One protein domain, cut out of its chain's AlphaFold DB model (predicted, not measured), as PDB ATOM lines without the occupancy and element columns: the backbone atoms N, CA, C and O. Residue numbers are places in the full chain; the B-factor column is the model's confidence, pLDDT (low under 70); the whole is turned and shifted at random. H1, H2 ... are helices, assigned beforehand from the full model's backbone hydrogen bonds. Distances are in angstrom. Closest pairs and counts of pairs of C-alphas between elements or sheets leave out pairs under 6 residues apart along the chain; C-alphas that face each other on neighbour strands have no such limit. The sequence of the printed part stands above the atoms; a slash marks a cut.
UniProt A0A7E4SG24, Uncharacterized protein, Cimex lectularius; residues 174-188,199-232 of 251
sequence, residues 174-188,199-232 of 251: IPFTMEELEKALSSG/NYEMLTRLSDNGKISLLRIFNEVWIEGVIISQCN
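Overview. This is residues 174 to 188 and 199 to 232 of the 251 residues of an uncharacterized protein of Cimex lectularius (UniProt A0A7E4SG24). One long helix, H3, makes a crossbar: H1 packs on residues 211 to 215 of it, about perpendicular, and the short H2 packs on H1 near the first end of H3. At the other end of H3, residues 224 to 232 stick out as a free arm that turns off and ends in the short H4, apart from H2, so that the model looks like an open bracket. The printed part has 49 residues with four named helices, in the order H1, H2, H3, H4, and no named strand; the class is all helix. The whole is only just compact, close to loose, with a radius of gyration of the C-alphas of 11.2 A and spans of 26 by 24 by 20 A.

Along the chain. H3, residues 208 to 224, is the longest helix, 24.0 A from first to last C-alpha; it runs from C-alpha 208 at (122.693, 120.613, 152.111) to C-alpha 224 at (108.477, 110.589, 135.547). H1, residues 178 to 187, begins with C-alpha 178 at (124.869, 116.010, 143.738) and is 14.4 A long. H2, residues 200 to 204, is 6.4 A long. H4, residues 229 to 232, is 5.8 A long and ends with C-alpha 232 at (105.843, 126.580, 131.469).

Arrangement. H3 touches H1 with residues 211 to 215 alone, and the closest C-alphas of the two are those of Met 178 and Leu 215, 6.9 A apart. Their lines stand at 75 degrees, about perpendicular. H1 also touches H2, where the closest C-alphas, those of Leu 185 and Thr 204, are 5.6 A apart. H2 and H3 are close but not clearly touching; their closest C-alphas, those of Leu 203 and Lys 211, are 7.9 A apart. H4 is apart from H1, H2 and H3. In H1, H2 and H3 every O i to N i+4 pair is within hydrogen-bond range; H4, with 4 residues, is too short for such a pair, and its 1 pair of O i and N i+3 is not within range.

Size, cuts and confidence. The two C-alphas farthest apart are those of Glu 201 and Glu 224, 27.6 A. Residues 224 to 232, of which 229 to 232 belong to H4, stand free; the body without them has 40 residues, spans 27 by 18 by 16 A and has a radius of gyration of 9.8 A. Residues 189 to 198 are not printed, and C-alphas 188 and 199 are 11.0 A apart across this cut, which lies in the link from H1 to H2. The links from H2 to H3 and from H3 to H4 are tight, with 3 and 4 residues. The mean pLDDT of the printed part is 89.0; residue 231 is under 70, and the mean of H4 is 73.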
ATOM      1  N   ILE A 174     120.981 108.723 132.830       87.75
ATOM      2  CA  ILE A 174     121.030 108.496 134.280       87.75
ATOM      3  C   ILE A 174     120.544 109.721 135.076       87.75
ATOM      4  O   ILE A 174     120.699 110.857 134.631       87.75
ATOM      5  N   PRO A 175     119.980 109.521 136.285       92.12
ATOM      6  CA  PRO A 175     119.572 110.626 137.146       92.12
ATOM      7  C   PRO A 175     120.747 111.517 137.552       92.12
ATOM      8  O   PRO A 175     121.851 111.033 137.809       92.12
ATOM      9  N   PHE A 176     120.466 112.806 137.724       94.56
ATOM     10  CA  PHE A 176     121.449 113.794 138.144       94.56
ATOM     11  C   PHE A 176     122.040 113.461 139.517       94.56
ATOM     12  O   PHE A 176     121.356 113.024 140.452       94.56
ATOM     13  N   THR A 177     123.327 113.745 139.655       95.69
ATOM     14  CA  THR A 177     124.113 113.590 140.876       95.69
ATOM     15  C   THR A 177     124.220 114.905 141.651       95.69
ATOM     16  O   THR A 177     123.985 116.002 141.136       95.69
ATOM     17  N   MET A 178     124.617 114.815 142.925       96.44
ATOM     18  CA  MET A 178     124.869 116.010 143.738       96.44
ATOM     19  C   MET A 178     126.014 116.856 143.165       96.44
ATOM     20  O   MET A 178     125.934 118.080 143.191       96.44
ATOM     21  N   GLU A 179     127.051 116.224 142.614       94.88
ATOM     22  CA  GLU A 179     128.194 116.932 142.027       94.88
ATOM     23  C   GLU A 179     127.771 117.776 140.817       94.88
ATOM     24  O   GLU A 179     128.154 118.943 140.706       94.88
ATOM     25  N   GLU A 180     126.921 117.230 139.945       94.69
ATOM     26  CA  GLU A 180     126.363 117.965 138.808       94.69
ATOM     27  C   GLU A 180     125.509 119.143 139.264       94.69
ATOM     28  O   GLU A 180     125.663 120.250 138.738       94.69
ATOM     29  N   LEU A 181     124.666 118.941 140.282       94.56
ATOM     30  CA  LEU A 181     123.863 120.016 140.857       94.56
ATOM     31  C   LEU A 181     124.749 121.135 141.419       94.56
ATOM     32  O   LEU A 181     124.515 122.310 141.141       94.56
ATOM     33  N   GLU A 182     125.790 120.809 142.181       93.69
ATOM     34  CA  GLU A 182     126.686 121.812 142.764       93.69
ATOM     35  C   GLU A 182     127.530 122.538 141.710       93.69
ATOM     36  O   GLU A 182     127.742 123.755 141.788       93.69
ATOM     37  N   LYS A 183     127.959 121.829 140.666       93.12
ATOM     38  CA  LYS A 183     128.649 122.423 139.519       93.12
ATOM     39  C   LYS A 183     127.729 123.359 138.727       93.12
ATOM     40  O   LYS A 183     128.136 124.457 138.337       93.12
ATOM     41  N   ALA A 184     126.468 122.979 138.543       91.88
ATOM     42  CA  ALA A 184     125.456 123.823 137.917       91.88
ATOM     43  C   ALA A 184     125.119 125.057 138.773       91.88
ATOM     44  O   ALA A 184     124.917 126.137 138.223       91.88
ATOM     45  N   LEU A 185     125.107 124.931 140.105       90.25
ATOM     46  CA  LEU A 185     124.865 126.035 141.045       90.25
ATOM     47  C   LEU A 185     126.071 126.977 141.227       90.25
ATOM     48  O   LEU A 185     125.904 128.125 141.634       90.25
ATOM     49  N   SER A 186     127.290 126.531 140.935       87.38
ATOM     50  CA  SER A 186     128.491 127.377 141.039       87.38
ATOM     51  C   SER A 186     128.794 128.184 139.773       87.38
ATOM     52  O   SER A 186     129.527 129.171 139.841       87.38
ATOM     53  N   SER A 187     128.231 127.798 138.626       82.81
ATOM     54  CA  SER A 187     128.546 128.383 137.313       82.81
ATOM     55  C   SER A 187     127.550 129.436 136.817       82.81
ATOM     56  O   SER A 187     127.836 130.147 135.852       82.81
ATOM     57  N   GLY A 188     126.386 129.570 137.448       73.56
ATOM     58  CA  GLY A 188     125.342 130.477 136.983       73.56
ATOM     59  C   GLY A 188     125.566 131.930 137.385       73.56
ATOM     60  O   GLY A 188     126.125 132.270 138.429       73.56
ATOM     61  N   ASN A 199     115.110 133.393 142.877       87.94
ATOM     62  CA  ASN A 199     116.353 133.895 142.305       87.94
ATOM     63  C   ASN A 199     117.441 132.815 142.380       87.94
ATOM     64  O   ASN A 199     117.491 132.041 143.336       87.94
ATOM     65  N   TYR A 200     118.365 132.826 141.424       88.00
ATOM     66  CA  TYR A 200     119.522 131.940 141.398       88.00
ATOM     67  C   TYR A 200     120.324 131.991 142.711       88.00
ATOM     68  O   TYR A 200     120.701 130.958 143.254       88.00
ATOM     69  N   GLU A 201     120.482 133.181 143.303       88.62
ATOM     70  CA  GLU A 201     121.164 133.361 144.594       88.62
ATOM     71  C   GLU A 201     120.491 132.618 145.765       88.62
ATOM     72  O   GLU A 201     121.150 132.253 146.736       88.62
ATOM     73  N   MET A 202     119.180 132.373 145.694       90.25
ATOM     74  CA  MET A 202     118.483 131.586 146.713       90.25
ATOM     75  C   MET A 202     118.865 130.111 146.608       90.25
ATOM     76  O   MET A 202     119.072 129.470 147.634       90.25
ATOM     77  N   LEU A 203     118.999 129.598 145.381       90.00
ATOM     78  CA  LEU A 203     119.373 128.211 145.113       90.00
ATOM     79  C   LEU A 203     120.829 127.937 145.502       90.00
ATOM     80  O   LEU A 203     121.115 126.919 146.128       90.00
ATOM     81  N   THR A 204     121.743 128.868 145.214       89.44
ATOM     82  CA  THR A 204     123.161 128.722 145.593       89.44
ATOM     83  C   THR A 204     123.392 128.764 147.103       89.44
ATOM     84  O   THR A 204     124.366 128.198 147.593       89.44
ATOM     85  N   ARG A 205     122.492 129.411 147.855       91.38
ATOM     86  CA  ARG A 205     122.548 129.530 149.321       91.38
ATOM     87  C   ARG A 205     121.714 128.478 150.059       91.38
ATOM     88  O   ARG A 205     121.556 128.590 151.277       91.38
ATOM     89  N   LEU A 206     121.163 127.484 149.361       93.38
ATOM     90  CA  LEU A 206     120.457 126.379 150.008       93.38
ATOM     91  C   LEU A 206     121.395 125.610 150.944       93.38
ATOM     92  O   LEU A 206     122.570 125.399 150.642       93.38
ATOM     93  N   SER A 207     120.849 125.157 152.074       95.69
ATOM     94  CA  SER A 207     121.520 124.175 152.926       95.69
ATOM     95  C   SER A 207     121.650 122.835 152.203       95.69
ATOM     96  O   SER A 207     120.921 122.574 151.243       95.69
ATOM     97  N   ASP A 208     122.505 121.945 152.704       94.75
ATOM     98  CA  ASP A 208     122.693 120.613 152.111       94.75
ATOM     99  C   ASP A 208     121.372 119.834 152.036       94.75
ATOM    100  O   ASP A 208     121.034 119.281 150.995       94.75
ATOM    101  N   ASN A 209     120.537 119.906 153.079       96.69
ATOM    102  CA  ASN A 209     119.186 119.326 153.063       96.69
ATOM    103  C   ASN A 209     118.282 119.943 151.979       96.69
ATOM    104  O   ASN A 209     117.453 119.251 151.383       96.69
ATOM    105  N   GLY A 210     118.433 121.246 151.719       96.06
ATOM    106  CA  GLY A 210     117.728 121.943 150.648       96.06
ATOM    107  C   GLY A 210     118.180 121.475 149.266       96.06
ATOM    108  O   GLY A 210     117.336 121.174 148.426       96.06
ATOM    109  N   LYS A 211     119.493 121.331 149.052       95.69
ATOM    110  CA  LYS A 211     120.062 120.786 147.810       95.69
ATOM    111  C   LYS A 211     119.657 119.330 147.584       95.69
ATOM    112  O   LYS A 211     119.285 118.981 146.473       95.69
ATOM    113  N   ILE A 212     119.644 118.503 148.635       96.62
ATOM    114  CA  ILE A 212     119.161 117.111 148.577       96.62
ATOM    115  C   ILE A 212     117.698 117.069 148.132       96.62
ATOM    116  O   ILE A 212     117.334 116.284 147.259       96.62
ATOM    117  N   SER A 213     116.860 117.935 148.704       96.38
ATOM    118  CA  SER A 213     115.444 118.010 148.331       96.38
ATOM    119  C   SER A 213     115.262 118.480 146.887       96.38
ATOM    120  O   SER A 213     114.433 117.930 146.170       96.38
ATOM    121  N   LEU A 214     116.053 119.465 146.450       94.12
ATOM    122  CA  LEU A 214     116.031 119.983 145.083       94.12
ATOM    123  C   LEU A 214     116.463 118.922 144.061       94.12
ATOM    124  O   LEU A 214     115.783 118.736 143.057       94.12
ATOM    125  N   LEU A 215     117.548 118.195 144.348       95.69
ATOM    126  CA  LEU A 215     118.036 117.104 143.507       95.69
ATOM    127  C   LEU A 215     116.975 116.019 143.334       95.69
ATOM    128  O   LEU A 215     116.745 115.546 142.225       95.69
ATOM    129  N   ARG A 216     116.298 115.655 144.431       94.00
ATOM    130  CA  ARG A 216     115.216 114.673 144.391       94.00
ATOM    131  C   ARG A 216     114.097 115.121 143.452       94.00
ATOM    132  O   ARG A 216     113.703 114.338 142.602       94.00
ATOM    133  N   ILE A 217     113.657 116.376 143.555       91.50
ATOM    134  CA  ILE A 217     112.609 116.929 142.682       91.50
ATOM    135  C   ILE A 217     113.041 116.892 141.209       91.50
ATOM    136  O   ILE A 217     112.252 116.509 140.354       91.50
ATOM    137  N   PHE A 218     114.283 117.268 140.891       92.19
ATOM    138  CA  PHE A 218     114.762 117.217 139.505       92.19
ATOM    139  C   PHE A 218     114.816 115.795 138.952       92.19
ATOM    140  O   PHE A 218     114.401 115.580 137.818       92.19
ATOM    141  N   ASN A 219     115.260 114.828 139.752       92.88
ATOM    142  CA  ASN A 219     115.294 113.429 139.337       92.88
ATOM    143  C   ASN A 219     113.893 112.816 139.221       92.88
ATOM    144  O   ASN A 219     113.663 112.028 138.313       92.88
ATOM    145  N   GLU A 220     112.947 113.206 140.081       90.06
ATOM    146  CA  GLU A 220     111.530 112.840 139.940       90.06
ATOM    147  C   GLU A 220     110.976 113.356 138.601       90.06
ATOM    148  O   GLU A 220     110.437 112.576 137.824       90.06
ATOM    149  N   VAL A 221     111.196 114.635 138.264       89.69
ATOM    150  CA  VAL A 221     110.759 115.212 136.976       89.69
ATOM    151  C   VAL A 221     111.442 114.535 135.782       89.69
ATOM    152  O   VAL A 221     110.786 114.293 134.771       89.69
ATOM    153  N   TRP A 222     112.739 114.225 135.887       89.88
ATOM    154  CA  TRP A 222     113.511 113.558 134.833       89.88
ATOM    155  C   TRP A 222     112.993 112.147 134.536       89.88
ATOM    156  O   TRP A 222     112.821 111.790 133.376       89.88
ATOM    157  N   ILE A 223     112.705 111.363 135.580       87.31
ATOM    158  CA  ILE A 223     112.266 109.966 135.454       87.31
ATOM    159  C   ILE A 223     110.783 109.877 135.087       87.31
ATOM    160  O   ILE A 223     110.402 109.077 134.236       87.31
ATOM    161  N   GLU A 224     109.929 110.662 135.745       86.31
ATOM    162  CA  GLU A 224     108.477 110.589 135.547       86.31
ATOM    163  C   GLU A 224     108.019 111.347 134.294       86.31
ATOM    164  O   GLU A 224     106.898 111.151 133.827       86.31
ATOM    165  N   GLY A 225     108.854 112.248 133.761       80.69
ATOM    166  CA  GLY A 225     108.508 113.112 132.630       80.69
ATOM    167  C   GLY A 225     107.393 114.118 132.947       80.69
ATOM    168  O   GLY A 225     106.849 114.760 132.044       80.69
ATOM    169  N   VAL A 226     107.020 114.270 134.222       79.00
ATOM    170  CA  VAL A 226     105.933 115.155 134.647       79.00
ATOM    171  C   VAL A 226     106.464 116.577 134.784       79.00
ATOM    172  O   VAL A 226     107.097 116.950 135.772       79.00
ATOM    173  N   ILE A 227     106.165 117.411 133.790       76.94
ATOM    174  CA  ILE A 227     106.516 118.831 133.824       76.94
ATOM    175  C   ILE A 227     105.620 119.558 134.833       76.94
ATOM    176  O   ILE A 227     104.389 119.527 134.751       76.94
ATOM    177  N   ILE A 228     106.240 120.287 135.763       76.12
ATOM    178  CA  ILE A 228     105.522 121.149 136.702       76.12
ATOM    179  C   ILE A 228     104.874 122.284 135.901       76.12
ATOM    180  O   ILE A 228     105.561 123.090 135.279       76.12
ATOM    181  N   SER A 229     103.545 122.386 135.939       73.12
ATOM    182  CA  SER A 229     102.770 123.350 135.135       73.12
ATOM    183  C   SER A 229     103.230 124.811 135.269       73.12
ATOM    184  O   SER A 229     103.097 125.595 134.331       73.12
ATOM    185  N   GLN A 230     103.810 125.183 136.412       73.75
ATOM    186  CA  GLN A 230     104.369 126.517 136.648       73.75
ATOM    187  C   GLN A 230     105.667 126.785 135.868       73.75
ATOM    188  O   GLN A 230     105.913 127.936 135.508       73.75
ATOM    189  N   CYS A 231     106.456 125.752 135.553       69.81
ATOM    190  CA  CYS A 231     107.698 125.870 134.781       69.81
ATOM    191  C   CYS A 231     107.457 126.292 133.322       69.81
ATOM    192  O   CYS A 231     108.355 126.839 132.692       69.81
ATOM    193  N   ASN A 232     106.230 126.138 132.813       74.31
ATOM    194  CA  ASN A 232     105.843 126.580 131.469       74.31
ATOM    195  C   ASN A 232     105.445 128.063 131.404       74.31
ATOM    196  O   ASN A 232     105.003 128.550 130.363       74.31
TER     197      ASN A 232